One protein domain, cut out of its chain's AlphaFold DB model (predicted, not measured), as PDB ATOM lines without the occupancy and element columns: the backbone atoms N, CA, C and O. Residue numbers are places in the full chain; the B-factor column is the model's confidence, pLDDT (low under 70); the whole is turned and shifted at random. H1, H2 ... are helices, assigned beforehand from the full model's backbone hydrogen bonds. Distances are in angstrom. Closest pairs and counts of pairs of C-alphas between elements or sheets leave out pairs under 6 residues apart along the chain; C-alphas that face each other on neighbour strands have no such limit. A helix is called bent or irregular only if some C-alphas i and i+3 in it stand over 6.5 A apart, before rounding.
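This is residues 206 to 262 and 272 to 311 of the 316 residues of the protein "BTB domain-containing protein" of Rhizoctonia solani 123E (UniProt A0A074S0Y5). One long helix, H4, runs along much of an elongated domain; H1 runs back beside its residues 297 to 308, splayed from it at 41 degrees, while the short H2 and the longer H3 cross near its other end. The link from H2 to H3 and the stretch of residues 272 to 285 make loops at that same end, far from Glu 206 and Leu 311. The printed part has 97 residues, with four named helices in the order H1, H2, H3, H4 and no named strand, and its class is all helix. It is only just loose, close to compact, with a radius of gyration of the C-alphas of 15.1 A, and it spans 50 by 28 by 18 A.

Find C-alpha 286 at (130.961, 145.999, 166.500); from there H4, residues 286 to 311, runs 37.7 A to C-alpha 311 at (132.545, 111.767, 150.868). H4 is only just irregular, with C-alphas 289 and 292 6.55 A apart. Look next at C-alpha 206 at (144.391, 114.694, 152.025), where H1, residues 206 to 220, begins its 20.9 A. H2, residues 225 to 231, measures 10.2 A, and H3, residues 243 to 259, measures 24.5 A.

Start from H4, which touches H1 with residues 297 to 308 alone; the closest C-alphas, of Ala 218 and Leu 301, are 6.8 A apart. These two helices run opposite ways at a steep tilt of 41 degrees. H4 touches H2 with residues 292 to 296 alone, about perpendicular at 81 degrees, and the closest C-alphas, of Trp 231 and Leu 293, are 5.6 A apart. Residues 286 to 290 of H4 touch residues 247 to 250 of H3, the same way at a steep tilt of 54 degrees; here the closest C-alphas, of Gln 247 and Leu 289, are 7.1 A apart. H3 touches H2 with residues 244 to 251 alone, opposite ways at a steep tilt of 66 degrees, and the closest C-alphas, of Arg 229 and Gln 247, are 6.3 A apart. H1 and H3 are close but not clearly touching, with the closest C-alphas, of Arg 219 and Met 258, 7.9 A apart. H1 and H2 are apart. In H1, H2 and H3 each O i to N i+4 pair is within hydrogen-bond range; in H4 it is 20 of 22.

The two C-alphas farthest apart, of Glu 206 and Glu 238, are 51.2 A from each other, while those of Glu 206 and Leu 311 are 12.3 A apart. Residues 263 to 271 are not printed, and C-alphas 262 and 272 stand 12.6 A apart across this cut, in the link from H3 to H4. The link from H1 to H2 is tight, and that from H2 to H3, 11 residues, is long. The model's mean pLDDT over the printed part is 92.5, and residues 261 to 262 are under 70.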
ATOM      1  N   GLU A 206     145.850 114.629 151.888       95.44
ATOM      2  CA  GLU A 206     144.391 114.694 152.025       95.44
ATOM      3  C   GLU A 206     143.976 115.789 153.018       95.44
ATOM      4  O   GLU A 206     143.016 116.530 152.798       95.44
ATOM      5  N   VAL A 207     144.744 115.942 154.100       96.19
ATOM      6  CA  VAL A 207     144.516 116.962 155.132       96.19
ATOM      7  C   VAL A 207     144.816 118.351 154.578       96.19
ATOM      8  O   VAL A 207     144.046 119.280 154.830       96.19
ATOM      9  N   ILE A 208     145.897 118.491 153.802       96.94
ATOM     10  CA  ILE A 208     146.258 119.738 153.114       96.94
ATOM     11  C   ILE A 208     145.173 120.115 152.102       96.94
ATOM     12  O   ILE A 208     144.722 121.260 152.086       96.94
ATOM     13  N   HIS A 209     144.715 119.160 151.290       96.25
ATOM     14  CA  HIS A 209     143.657 119.384 150.311       96.25
ATOM     15  C   HIS A 209     142.357 119.836 150.987       96.25
ATOM     16  O   HIS A 209     141.806 120.879 150.630       96.25
ATOM     17  N   LYS A 210     141.920 119.125 152.033       96.81
ATOM     18  CA  LYS A 210     140.750 119.494 152.841       96.81
ATOM     19  C   LYS A 210     140.896 120.893 153.444       96.81
ATOM     20  O   LYS A 210     139.962 121.685 153.396       96.81
ATOM     21  N   LEU A 211     142.081 121.242 153.942       96.75
ATOM     22  CA  LEU A 211     142.360 122.568 154.495       96.75
ATOM     23  C   LEU A 211     142.233 123.681 153.445       96.75
ATOM     24  O   LEU A 211     141.695 124.747 153.746       96.75
ATOM     25  N   ILE A 212     142.690 123.435 152.215       95.69
ATOM     26  CA  ILE A 212     142.514 124.361 151.089       95.69
ATOM     27  C   ILE A 212     141.024 124.526 150.772       95.69
ATOM     28  O   ILE A 212     140.550 125.658 150.715       95.69
ATOM     29  N   LEU A 213     140.277 123.425 150.635       97.31
ATOM     30  CA  LEU A 213     138.838 123.464 150.343       97.31
ATOM     31  C   LEU A 213     138.054 124.244 151.402       97.31
ATOM     32  O   LEU A 213     137.255 125.112 151.061       97.31
ATOM     33  N   VAL A 214     138.316 123.993 152.686       97.06
ATOM     34  CA  VAL A 214     137.651 124.687 153.800       97.06
ATOM     35  C   VAL A 214     137.975 126.183 153.788       97.06
ATOM     36  O   VAL A 214     137.086 127.010 153.989       97.06
ATOM     37  N   ARG A 215     139.229 126.559 153.501       95.56
ATOM     38  CA  ARG A 215     139.626 127.969 153.358       95.56
ATOM     39  C   ARG A 215     138.929 128.651 152.183       95.56
ATOM     40  O   ARG A 215     138.469 129.782 152.328       95.56
ATOM     41  N   GLU A 216     138.841 127.988 151.037       95.25
ATOM     42  CA  GLU A 216     138.147 128.535 149.868       95.25
ATOM     43  C   GLU A 216     136.639 128.628 150.095       95.25
ATOM     44  O   GLU A 216     136.032 129.645 149.758       95.25
ATOM     45  N   ARG A 217     136.038 127.640 150.768       96.44
ATOM     46  CA  ARG A 217     134.644 127.719 151.206       96.44
ATOM     47  C   ARG A 217     134.428 128.933 152.098       96.44
ATOM     48  O   ARG A 217     133.549 129.732 151.784       96.44
ATOM     49  N   ALA A 218     135.252 129.112 153.133       95.38
ATOM     50  CA  ALA A 218     135.171 130.262 154.033       95.38
ATOM     51  C   ALA A 218     135.209 131.582 153.257       95.38
ATOM     52  O   ALA A 218     134.359 132.434 153.478       95.38
ATOM     53  N   ARG A 219     136.129 131.724 152.295       93.19
ATOM     54  CA  ARG A 219     136.227 132.915 151.434       93.19
ATOM     55  C   ARG A 219     135.000 133.112 150.552       93.19
ATOM     56  O   ARG A 219     134.526 134.237 150.428       93.19
ATOM     57  N   SER A 220     134.466 132.039 149.970       95.06
ATOM     58  CA  SER A 220     133.283 132.118 149.107       95.06
ATOM     59  C   SER A 220     132.042 132.636 149.841       95.06
ATOM     60  O   SER A 220     131.236 133.332 149.227       95.06
ATOM     61  N   LEU A 221     131.921 132.380 151.153       94.75
ATOM     62  CA  LEU A 221     130.804 132.877 151.970       94.75
ATOM     63  C   LEU A 221     130.751 134.412 152.009       94.75
ATOM     64  O   LEU A 221     129.683 134.986 152.188       94.75
ATOM     65  N   PHE A 222     131.881 135.086 151.787       93.62
ATOM     66  CA  PHE A 222     131.945 136.546 151.747       93.62
ATOM     67  C   PHE A 222     131.648 137.157 150.378       93.62
ATOM     68  O   PHE A 222     131.601 138.379 150.261       93.62
ATOM     69  N   LEU A 223     131.420 136.340 149.347       91.88
ATOM     70  CA  LEU A 223     130.991 136.837 148.038       91.88
ATOM     71  C   LEU A 223     129.507 137.241 148.045       91.88
ATOM     72  O   LEU A 223     129.117 138.130 147.289       91.88
ATOM     73  N   ASP A 224     128.686 136.639 148.912       94.06
ATOM     74  CA  ASP A 224     127.266 136.977 149.056       94.06
ATOM     75  C   ASP A 224     127.029 137.929 150.240       94.06
ATOM     76  O   ASP A 224     126.637 137.545 151.345       94.06
ATOM     77  N   HIS A 225     127.220 139.225 149.988       94.00
ATOM     78  CA  HIS A 225     126.953 140.279 150.973       94.00
ATOM     79  C   HIS A 225     125.513 140.243 151.506       94.00
ATOM     80  O   HIS A 225     125.268 140.601 152.659       94.00
ATOM     81  N   ARG A 226     124.539 139.836 150.682       95.00
ATOM     82  CA  ARG A 226     123.132 139.798 151.089       95.00
ATOM     83  C   ARG A 226     122.910 138.689 152.111       95.00
ATOM     84  O   ARG A 226     122.216 138.924 153.102       95.00
ATOM     85  N   GLN A 227     123.508 137.524 151.887       95.88
ATOM     86  CA  GLN A 227     123.472 136.417 152.834       95.88
ATOM     87  C   GLN A 227     124.153 136.794 154.153       95.88
ATOM     88  O   GLN A 227     123.527 136.647 155.202       95.88
ATOM     89  N   LEU A 228     125.352 137.389 154.114       95.94
ATOM     90  CA  LEU A 228     126.042 137.847 155.327       95.94
ATOM     91  C   LEU A 228     125.192 138.827 156.149       95.94
ATOM     92  O   LEU A 228     125.034 138.639 157.353       95.94
ATOM     93  N   ARG A 229     124.569 139.829 155.510       95.56
ATOM     94  CA  ARG A 229     123.666 140.765 156.210       95.56
ATOM     95  C   ARG A 229     122.486 140.059 156.868       95.56
ATOM     96  O   ARG A 229     122.068 140.465 157.945       95.56
ATOM     97  N   SER A 230     121.943 139.020 156.230       96.31
ATOM     98  CA  SER A 230     120.795 138.268 156.762       96.31
ATOM     99  C   SER A 230     121.118 137.487 158.040       96.31
ATOM    100  O   SER A 230     120.214 137.171 158.808       96.31
ATOM    101  N   TRP A 231     122.399 137.196 158.279       96.94
ATOM    102  CA  TRP A 231     122.882 136.542 159.494       96.94
ATOM    103  C   TRP A 231     123.166 137.521 160.631       96.94
ATOM    104  O   TRP A 231     123.280 137.110 161.785       96.94
ATOM    105  N   MET A 232     123.271 138.811 160.319       96.00
ATOM    106  CA  MET A 232     123.500 139.855 161.305       96.00
ATOM    107  C   MET A 232     122.164 140.321 161.895       96.00
ATOM    108  O   MET A 232     121.168 140.426 161.174       96.00
ATOM    109  N   PRO A 233     122.117 140.655 163.194       93.19
ATOM    110  CA  PRO A 233     120.913 141.224 163.776       93.19
ATOM    111  C   PRO A 233     120.622 142.588 163.141       93.19
ATOM    112  O   PRO A 233     121.532 143.299 162.705       93.19
ATOM    113  N   ILE A 234     119.341 142.955 163.101       91.19
ATOM    114  CA  ILE A 234     118.888 144.287 162.693       91.19
ATOM    115  C   ILE A 234     118.714 145.110 163.977       91.19
ATOM    116  O   ILE A 234     117.814 144.798 164.761       91.19
ATOM    117  N   PRO A 235     119.561 146.126 164.230       86.25
ATOM    118  CA  PRO A 235     119.388 147.008 165.375       86.25
ATOM    119  C   PRO A 235     118.009 147.685 165.364       86.25
ATOM    120  O   PRO A 235     117.513 148.027 164.284       86.25
ATOM    121  N   PRO A 236     117.400 147.931 166.539       83.19
ATOM    122  CA  PRO A 236     116.140 148.657 166.624       83.19
ATOM    123  C   PRO A 236     116.239 150.054 165.984       83.19
ATOM    124  O   PRO A 236     117.278 150.712 166.146       83.19
ATOM    125  N   PRO A 237     115.181 150.550 165.312       81.94
ATOM    126  CA  PRO A 237     115.186 151.864 164.663       81.94
ATOM    127  C   PRO A 237     115.511 153.024 165.612       81.94
ATOM    128  O   PRO A 237     116.073 154.028 165.182       81.94
ATOM    129  N   GLU A 238     115.194 152.885 166.904       87.06
ATOM    130  CA  GLU A 238     115.496 153.888 167.931       87.06
ATOM    131  C   GLU A 238     117.004 154.027 168.182       87.06
ATOM    132  O   GLU A 238     117.469 155.066 168.646       87.06
ATOM    133  N   THR A 239     117.772 152.981 167.873       88.44
ATOM    134  CA  THR A 239     119.221 152.927 168.096       88.44
ATOM    135  C   THR A 239     120.006 153.211 166.820       88.44
ATOM    136  O   THR A 239     121.012 153.917 166.866       88.44
ATOM    137  N   CYS A 240     119.542 152.725 165.667       93.75
ATOM    138  CA  CYS A 240     120.227 152.893 164.393       93.75
ATOM    139  C   CYS A 240     119.247 153.251 163.277       93.75
ATOM    140  O   CYS A 240     118.377 152.465 162.910       93.75
ATOM    141  N   THR A 241     119.450 154.417 162.667       92.12
ATOM    142  CA  THR A 241     118.663 154.873 161.514       92.12
ATOM    143  C   THR A 241     119.125 154.256 160.192       92.12
ATOM    144  O   THR A 241     118.394 154.305 159.205       92.12
ATOM    145  N   GLN A 242     120.330 153.674 160.154       94.06
ATOM    146  CA  GLN A 242     120.945 153.081 158.959       94.06
ATOM    147  C   GLN A 242     121.620 151.731 159.279       94.06
ATOM    148  O   GLN A 242     122.844 151.598 159.171       94.06
ATOM    149  N   PRO A 243     120.843 150.704 159.672       93.69
ATOM    150  CA  PRO A 243     121.389 149.413 160.090       93.69
ATOM    151  C   PRO A 243     122.188 148.726 158.979       93.69
ATOM    152  O   PRO A 243     123.243 148.158 159.248       93.69
ATOM    153  N   SER A 244     121.753 148.855 157.721       94.69
ATOM    154  CA  SER A 244     122.459 148.294 156.565       94.69
ATOM    155  C   SER A 244     123.859 148.881 156.381       94.69
ATOM    156  O   SER A 244     124.776 148.140 156.055       94.69
ATOM    157  N   VAL A 245     124.048 150.180 156.638       95.06
ATOM    158  CA  VAL A 245     125.362 150.845 156.535       95.06
ATOM    159  C   VAL A 245     126.309 150.333 157.620       95.06
ATOM    160  O   VAL A 245     127.478 150.062 157.351       95.06
ATOM    161  N   CYS A 246     125.803 150.136 158.841       94.75
ATOM    162  CA  CYS A 246     126.597 149.578 159.937       94.75
ATOM    163  C   CYS A 246     126.986 148.116 159.666       94.75
ATOM    164  O   CYS A 246     128.140 147.746 159.864       94.75
ATOM    165  N   GLN A 247     126.047 147.299 159.173       95.31
ATOM    166  CA  GLN A 247     126.316 145.917 158.766       95.31
ATOM    167  C   GLN A 247     127.349 145.858 157.630       95.31
ATOM    168  O   GLN A 247     128.316 145.104 157.714       95.31
ATOM    169  N   ASP A 248     127.194 146.702 156.607       95.38
ATOM    170  CA  ASP A 248     128.139 146.803 155.492       95.38
ATOM    171  C   ASP A 248     129.533 147.217 155.933       95.38
ATOM    172  O   ASP A 248     130.515 146.708 155.402       95.38
ATOM    173  N   SER A 249     129.635 148.102 156.923       95.38
ATOM    174  CA  SER A 249     130.926 148.521 157.471       95.38
ATOM    175  C   SER A 249     131.683 147.332 158.072       95.38
ATOM    176  O   SER A 249     132.861 147.146 157.771       95.38
ATOM    177  N   ILE A 250     130.997 146.460 158.822       95.31
ATOM    178  CA  ILE A 250     131.585 145.220 159.357       95.31
ATOM    179  C   ILE A 250     131.962 144.249 158.237       95.31
ATOM    180  O   ILE A 250     133.085 143.751 158.216       95.31
ATOM    181  N   ILE A 251     131.056 143.993 157.288       95.56
ATOM    182  CA  ILE A 251     131.310 143.064 156.175       95.56
ATOM    183  C   ILE A 251     132.518 143.527 155.353       95.56
ATOM    184  O   ILE A 251     133.421 142.739 155.077       95.56
ATOM    185  N   ASN A 252     132.582 144.817 155.018       94.38
ATOM    186  CA  ASN A 252     133.693 145.391 154.266       94.38
ATOM    187  C   ASN A 252     135.009 145.318 155.048       94.38
ATOM    188  O   ASN A 252     136.043 145.015 154.455       94.38
ATOM    189  N   ALA A 253     134.986 145.538 156.365       93.44
ATOM    190  CA  ALA A 253     136.168 145.391 157.211       93.44
ATOM    191  C   ALA A 253     136.659 143.930 157.276       93.44
ATOM    192  O   ALA A 253     137.863 143.682 157.203       93.44
ATOM    193  N   LEU A 254     135.750 142.950 157.325       94.06
ATOM    194  CA  LEU A 254     136.095 141.524 157.256       94.06
ATOM    195  C   LEU A 254     136.705 141.149 155.900       94.06
ATOM    196  O   LEU A 254     137.748 140.496 155.847       94.06
ATOM    197  N   ILE A 255     136.097 141.602 154.799       92.81
ATOM    198  CA  ILE A 255     136.617 141.390 153.440       92.81
ATOM    199  C   ILE A 255     137.993 142.037 153.284       92.81
ATOM    200  O   ILE A 255     138.909 141.429 152.724       92.81
ATOM    201  N   HIS A 256     138.165 143.243 153.822       91.38
ATOM    202  CA  HIS A 256     139.460 143.895 153.868       91.38
ATOM    203  C   HIS A 256     140.473 143.034 154.628       91.38
ATOM    204  O   HIS A 256     141.517 142.723 154.073       91.38
ATOM    205  N   ASN A 257     140.149 142.549 155.829       90.62
ATOM    206  CA  ASN A 257     141.045 141.704 156.626       90.62
ATOM    207  C   ASN A 257     141.419 140.373 155.955       90.62
ATOM    208  O   ASN A 257     142.477 139.819 156.247       90.62
ATOM    209  N   MET A 258     140.564 139.837 155.083       87.19
ATOM    210  CA  MET A 258     140.874 138.638 154.298       87.19
ATOM    211  C   MET A 258     141.787 138.907 153.100       87.19
ATOM    212  O   MET A 258     142.466 137.990 152.636       87.19
ATOM    213  N   THR A 259     141.752 140.124 152.558       85.94
ATOM    214  CA  THR A 259     142.468 140.496 151.328       85.94
ATOM    215  C   THR A 259     143.759 141.258 151.611       85.94
ATOM    216  O   THR A 259     144.715 141.144 150.845       85.94
ATOM    217  N   SER A 260     143.824 141.998 152.717       81.44
ATOM    218  CA  SER A 260     145.007 142.726 153.147       81.44
ATOM    219  C   SER A 260     145.938 141.825 153.956       81.44
ATOM    220  O   SER A 260     145.550 141.128 154.896       81.44
ATOM    221  N   LEU A 261     147.214 141.829 153.578       69.94
ATOM    222  CA  LEU A 261     148.247 141.194 154.383       69.94
ATOM    223  C   LEU A 261     148.442 142.030 155.648       69.94
ATOM    224  O   LEU A 261     148.638 143.244 155.565       69.94
ATOM    225  N   SER A 262     148.397 141.379 156.814       65.56
ATOM    226  CA  SER A 262     148.717 142.046 158.077       65.56
ATOM    227  C   SER A 262     150.114 142.674 157.971       65.56
ATOM    228  O   SER A 262     151.056 141.968 157.594       65.56
ATOM    229  N   PHE A 272     138.525 138.261 162.235       92.56
ATOM    230  CA  PHE A 272     137.585 138.879 163.174       92.56
ATOM    231  C   PHE A 272     138.236 139.855 164.168       92.56
ATOM    232  O   PHE A 272     137.537 140.615 164.830       92.56
ATOM    233  N   GLU A 273     139.565 139.854 164.291       87.81
ATOM    234  CA  GLU A 273     140.276 140.750 165.212       87.81
ATOM    235  C   GLU A 273     140.405 142.172 164.643       87.81
ATOM    236  O   GLU A 273     140.228 142.386 163.448       87.81
ATOM    237  N   HIS A 274     140.734 143.163 165.478       84.88
ATOM    238  CA  HIS A 274     141.062 144.538 165.053       84.88
ATOM    239  C   HIS A 274     140.066 145.190 164.071       84.88
ATOM    240  O   HIS A 274     140.463 145.945 163.184       84.88
ATOM    241  N   LEU A 275     138.775 144.885 164.197       86.88
ATOM    242  CA  LEU A 275     137.736 145.542 163.412       86.88
ATOM    243  C   LEU A 275     137.452 146.918 164.012       86.88
ATOM    244  O   LEU A 275     137.044 147.034 165.169       86.88
ATOM    245  N   HIS A 276     137.671 147.961 163.220       83.19
ATOM    246  CA  HIS A 276     137.302 149.320 163.584       83.19
ATOM    247  C   HIS A 276     135.867 149.598 163.131       83.19
ATOM    248  O   HIS A 276     135.471 149.216 162.032       83.19
ATOM    249  N   GLY A 277     135.084 150.268 163.979       80.25
ATOM    250  CA  GLY A 277     133.714 150.689 163.668       80.25
ATOM    251  C   GLY A 277     133.650 151.897 162.731       80.25
ATOM    252  O   GLY A 277     132.758 152.732 162.872       80.25
ATOM    253  N   ASP A 278     134.611 152.031 161.817       85.31
ATOM    254  CA  ASP A 278     134.671 153.149 160.883       85.31
ATOM    255  C   ASP A 278     133.391 153.153 160.039       85.31
ATOM    256  O   ASP A 278     133.022 152.143 159.442       85.31
ATOM    257  N   ASN A 279     132.704 154.295 159.992       87.62
ATOM    258  CA  ASN A 279     131.403 154.480 159.327       87.62
ATOM    259  C   ASN A 279     130.198 153.776 159.985       87.62
ATOM    260  O   ASN A 279     129.096 153.816 159.434       87.62
ATOM    261  N   MET A 280     130.355 153.194 161.177       91.81
ATOM    262  CA  MET A 280     129.212 152.785 161.998       91.81
ATOM    263  C   MET A 280     128.626 153.987 162.744       91.81
ATOM    264  O   MET A 280     129.328 154.936 163.096       91.81
ATOM    265  N   CYS A 281     127.321 153.952 163.024       92.06
ATOM    266  CA  CYS A 281     126.736 154.933 163.932       92.06
ATOM    267  C   CYS A 281     127.218 154.688 165.373       92.06
ATOM    268  O   CYS A 281     127.525 153.557 165.749       92.06
ATOM    269  N   GLY A 282     127.225 155.733 166.207       88.88
ATOM    270  CA  GLY A 282     127.707 155.646 167.594       88.88
ATOM    271  C   GLY A 282     126.905 154.712 168.512       88.88
ATOM    272  O   GLY A 282     127.370 154.387 169.599       88.88
ATOM    273  N   SER A 283     125.720 154.274 168.085       89.69
ATOM    274  CA  SER A 283     124.862 153.354 168.840       89.69
ATOM    275  C   SER A 283     125.099 151.880 168.500       89.69
ATOM    276  O   SER A 283     124.710 151.005 169.270       89.69
ATOM    277  N   CYS A 284     125.687 151.580 167.337       92.06
ATOM    278  CA  CYS A 284     125.969 150.209 166.935       92.06
ATOM    279  C   CYS A 284     127.301 149.760 167.539       92.06
ATOM    280  O   CYS A 284     128.334 150.393 167.335       92.06
ATOM    281  N   CYS A 285     127.293 148.628 168.238       92.00
ATOM    282  CA  CYS A 285     128.514 147.992 168.720       92.00
ATOM    283  C   CYS A 285     129.003 146.956 167.700       92.00
ATOM    284  O   CYS A 285     128.218 146.118 167.251       92.00
ATOM    285  N   VAL A 286     130.301 146.990 167.373       93.31
ATOM    286  CA  VAL A 286     130.961 145.999 166.500       93.31
ATOM    287  C   VAL A 286     130.656 144.581 166.979       93.31
ATOM    288  O   VAL A 286     130.168 143.769 166.198       93.31
ATOM    289  N   GLN A 287     130.857 144.307 168.272       93.81
ATOM    290  CA  GLN A 287     130.711 142.964 168.832       93.81
ATOM    291  C   GLN A 287     129.277 142.432 168.713       93.81
ATOM    292  O   GLN A 287     129.072 141.299 168.293       93.81
ATOM    293  N   SER A 288     128.273 143.271 168.985       92.69
ATOM    294  CA  SER A 288     126.859 142.876 168.907       92.69
ATOM    295  C   SER A 288     126.412 142.491 167.495       92.69
ATOM    296  O   SER A 288     125.487 141.699 167.334       92.69
ATOM    297  N   LEU A 289     127.046 143.065 166.472       93.56
ATOM    298  CA  LEU A 289     126.810 142.715 165.074       93.56
ATOM    299  C   LEU A 289     127.663 141.518 164.625       93.56
ATOM    300  O   LEU A 289     127.212 140.723 163.800       93.56
ATOM    301  N   LEU A 290     128.885 141.410 165.149       94.94
ATOM    302  CA  LEU A 290     129.882 140.423 164.756       94.94
ATOM    303  C   LEU A 290     129.618 139.037 165.353       94.94
ATOM    304  O   LEU A 290     129.731 138.061 164.621       94.94
ATOM    305  N   ASP A 291     129.244 138.931 166.630       94.94
ATOM    306  CA  ASP A 291     129.080 137.632 167.305       94.94
ATOM    307  C   ASP A 291     128.104 136.697 166.575       94.94
ATOM    308  O   ASP A 291     128.490 135.571 166.249       94.94
ATOM    309  N   PRO A 292     126.874 137.126 166.218       96.25
ATOM    310  CA  PRO A 292     125.935 136.242 165.529       96.25
ATOM    311  C   PRO A 292     126.434 135.838 164.138       96.25
ATOM    312  O   PRO A 292     126.193 134.717 163.690       96.25
ATOM    313  N   LEU A 293     127.159 136.740 163.469       96.56
ATOM    314  CA  LEU A 293     127.764 136.479 162.171       96.56
ATOM    315  C   LEU A 293     128.881 135.433 162.278       96.56
ATOM    316  O   LEU A 293     128.912 134.497 161.482       96.56
ATOM    317  N   VAL A 294     129.770 135.563 163.265       95.81
ATOM    318  CA  VAL A 294     130.862 134.612 163.528       95.81
ATOM    319  C   VAL A 294     130.307 133.226 163.831       95.81
ATOM    320  O   VAL A 294     130.770 132.246 163.250       95.81
ATOM    321  N   GLU A 295     129.284 133.131 164.679       96.06
ATOM    322  CA  GLU A 295     128.658 131.847 165.006       96.06
ATOM    323  C   GLU A 295     127.988 131.205 163.783       96.06
ATOM    324  O   GLU A 295     128.124 129.999 163.564       96.06
ATOM    325  N   LYS A 296     127.343 131.998 162.916       97.31
ATOM    326  CA  LYS A 296     126.802 131.486 161.648       97.31
ATOM    327  C   LYS A 296     127.886 131.021 160.682       97.31
ATOM    328  O   LYS A 296     127.756 129.938 160.121       97.31
ATOM    329  N   LEU A 297     128.975 131.772 160.542       96.69
ATOM    330  CA  LEU A 297     130.115 131.382 159.711       96.69
ATOM    331  C   LEU A 297     130.772 130.083 160.205       96.69
ATOM    332  O   LEU A 297     131.100 129.215 159.396       96.69
ATOM    333  N   LYS A 298     130.943 129.921 161.525       95.94
ATOM    334  CA  LYS A 298     131.456 128.678 162.124       95.94
ATOM    335  C   LYS A 298     130.539 127.493 161.826       95.94
ATOM    336  O   LYS A 298     131.041 126.435 161.449       95.94
ATOM    337  N   LEU A 299     129.222 127.672 161.953       96.75
ATOM    338  CA  LEU A 299     128.232 126.629 161.672       96.75
ATOM    339  C   LEU A 299     128.253 126.185 160.201       96.75
ATOM    340  O   LEU A 299     128.271 124.990 159.931       96.75
ATOM    341  N   GLU A 300     128.306 127.128 159.259       97.25
ATOM    342  CA  GLU A 300     128.392 126.823 157.821       97.25
ATOM    343  C   GLU A 300     129.667 126.040 157.476       97.25
ATOM    344  O   GLU A 300     129.639 125.105 156.676       97.25
ATOM    345  N   LEU A 301     130.799 126.384 158.103       96.81
ATOM    346  CA  LEU A 301     132.033 125.615 157.933       96.81
ATOM    347  C   LEU A 301     131.973 124.240 158.589       96.81
ATOM    348  O   LEU A 301     132.555 123.302 158.050       96.81
ATOM    349  N   TYR A 302     131.298 124.114 159.730       95.94
ATOM    350  CA  TYR A 302     131.102 122.829 160.394       95.94
ATOM    351  C   TYR A 302     130.307 121.873 159.499       95.94
ATOM    352  O   TYR A 302     130.773 120.776 159.217       95.94
ATOM    353  N   GLN A 303     129.175 122.330 158.959       96.75
ATOM    354  CA  GLN A 303     128.350 121.548 158.031       96.75
ATOM    355  C   GLN A 303     129.138 121.135 156.783       96.75
ATOM    356  O   GLN A 303     129.122 119.975 156.384       96.75
ATOM    357  N   TYR A 304     129.906 122.061 156.206       97.62
ATOM    358  CA  TYR A 304     130.753 121.748 155.058       97.62
ATOM    359  C   TYR A 304     131.844 120.712 155.382       97.62
ATOM    360  O   TYR A 304     132.154 119.847 154.566       97.62
ATOM    361  N   LEU A 305     132.434 120.769 156.578       95.94
ATOM    362  CA  LEU A 305     133.405 119.776 157.040       95.94
ATOM    363  C   LEU A 305     132.775 118.388 157.222       95.94
ATOM    364  O   LEU A 305     133.404 117.393 156.854       95.94
ATOM    365  N   GLU A 306     131.551 118.312 157.750       95.25
ATOM    366  CA  GLU A 306     130.792 117.060 157.837       95.25
ATOM    367  C   GLU A 306     130.540 116.464 156.447       95.25
ATOM    368  O   GLU A 306     130.819 115.285 156.227       95.25
ATOM    369  N   GLU A 307     130.109 117.285 155.483       95.81
ATOM    370  CA  GLU A 307     129.905 116.864 154.091       95.81
ATOM    371  C   GLU A 307     131.187 116.287 153.472       95.81
ATOM    372  O   GLU A 307     131.156 115.211 152.871       95.81
ATOM    373  N   LEU A 308     132.330 116.960 153.658       94.00
ATOM    374  CA  LEU A 308     133.620 116.470 153.166       94.00
ATOM    375  C   LEU A 308     134.011 115.129 153.802       94.00
ATOM    376  O   LEU A 308     134.517 114.248 153.110       94.00
ATOM    377  N   ASN A 309     133.759 114.943 155.099       90.69
ATOM    378  CA  ASN A 309     134.045 113.682 155.783       90.69
ATOM    379  C   ASN A 309     133.142 112.530 155.309       90.69
ATOM    380  O   ASN A 309     133.595 111.387 155.251       90.69
ATOM    381  N   CYS A 310     131.886 112.806 154.945       90.06
ATOM    382  CA  CYS A 310     130.984 111.792 154.393       90.06
ATOM    383  C   CYS A 310     131.432 111.287 153.013       90.06
ATOM    384  O   CYS A 310     131.246 110.109 152.709       90.06
ATOM    385  N   LEU A 311     132.033 112.151 152.189       85.06
ATOM    386  CA  LEU A 311     132.545 111.767 150.868       85.06
ATOM    387  C   LEU A 311     133.757 110.829 150.966       85.06
ATOM    388  O   LEU A 311     133.872 109.889 150.177       85.06
TER     389      LEU A 311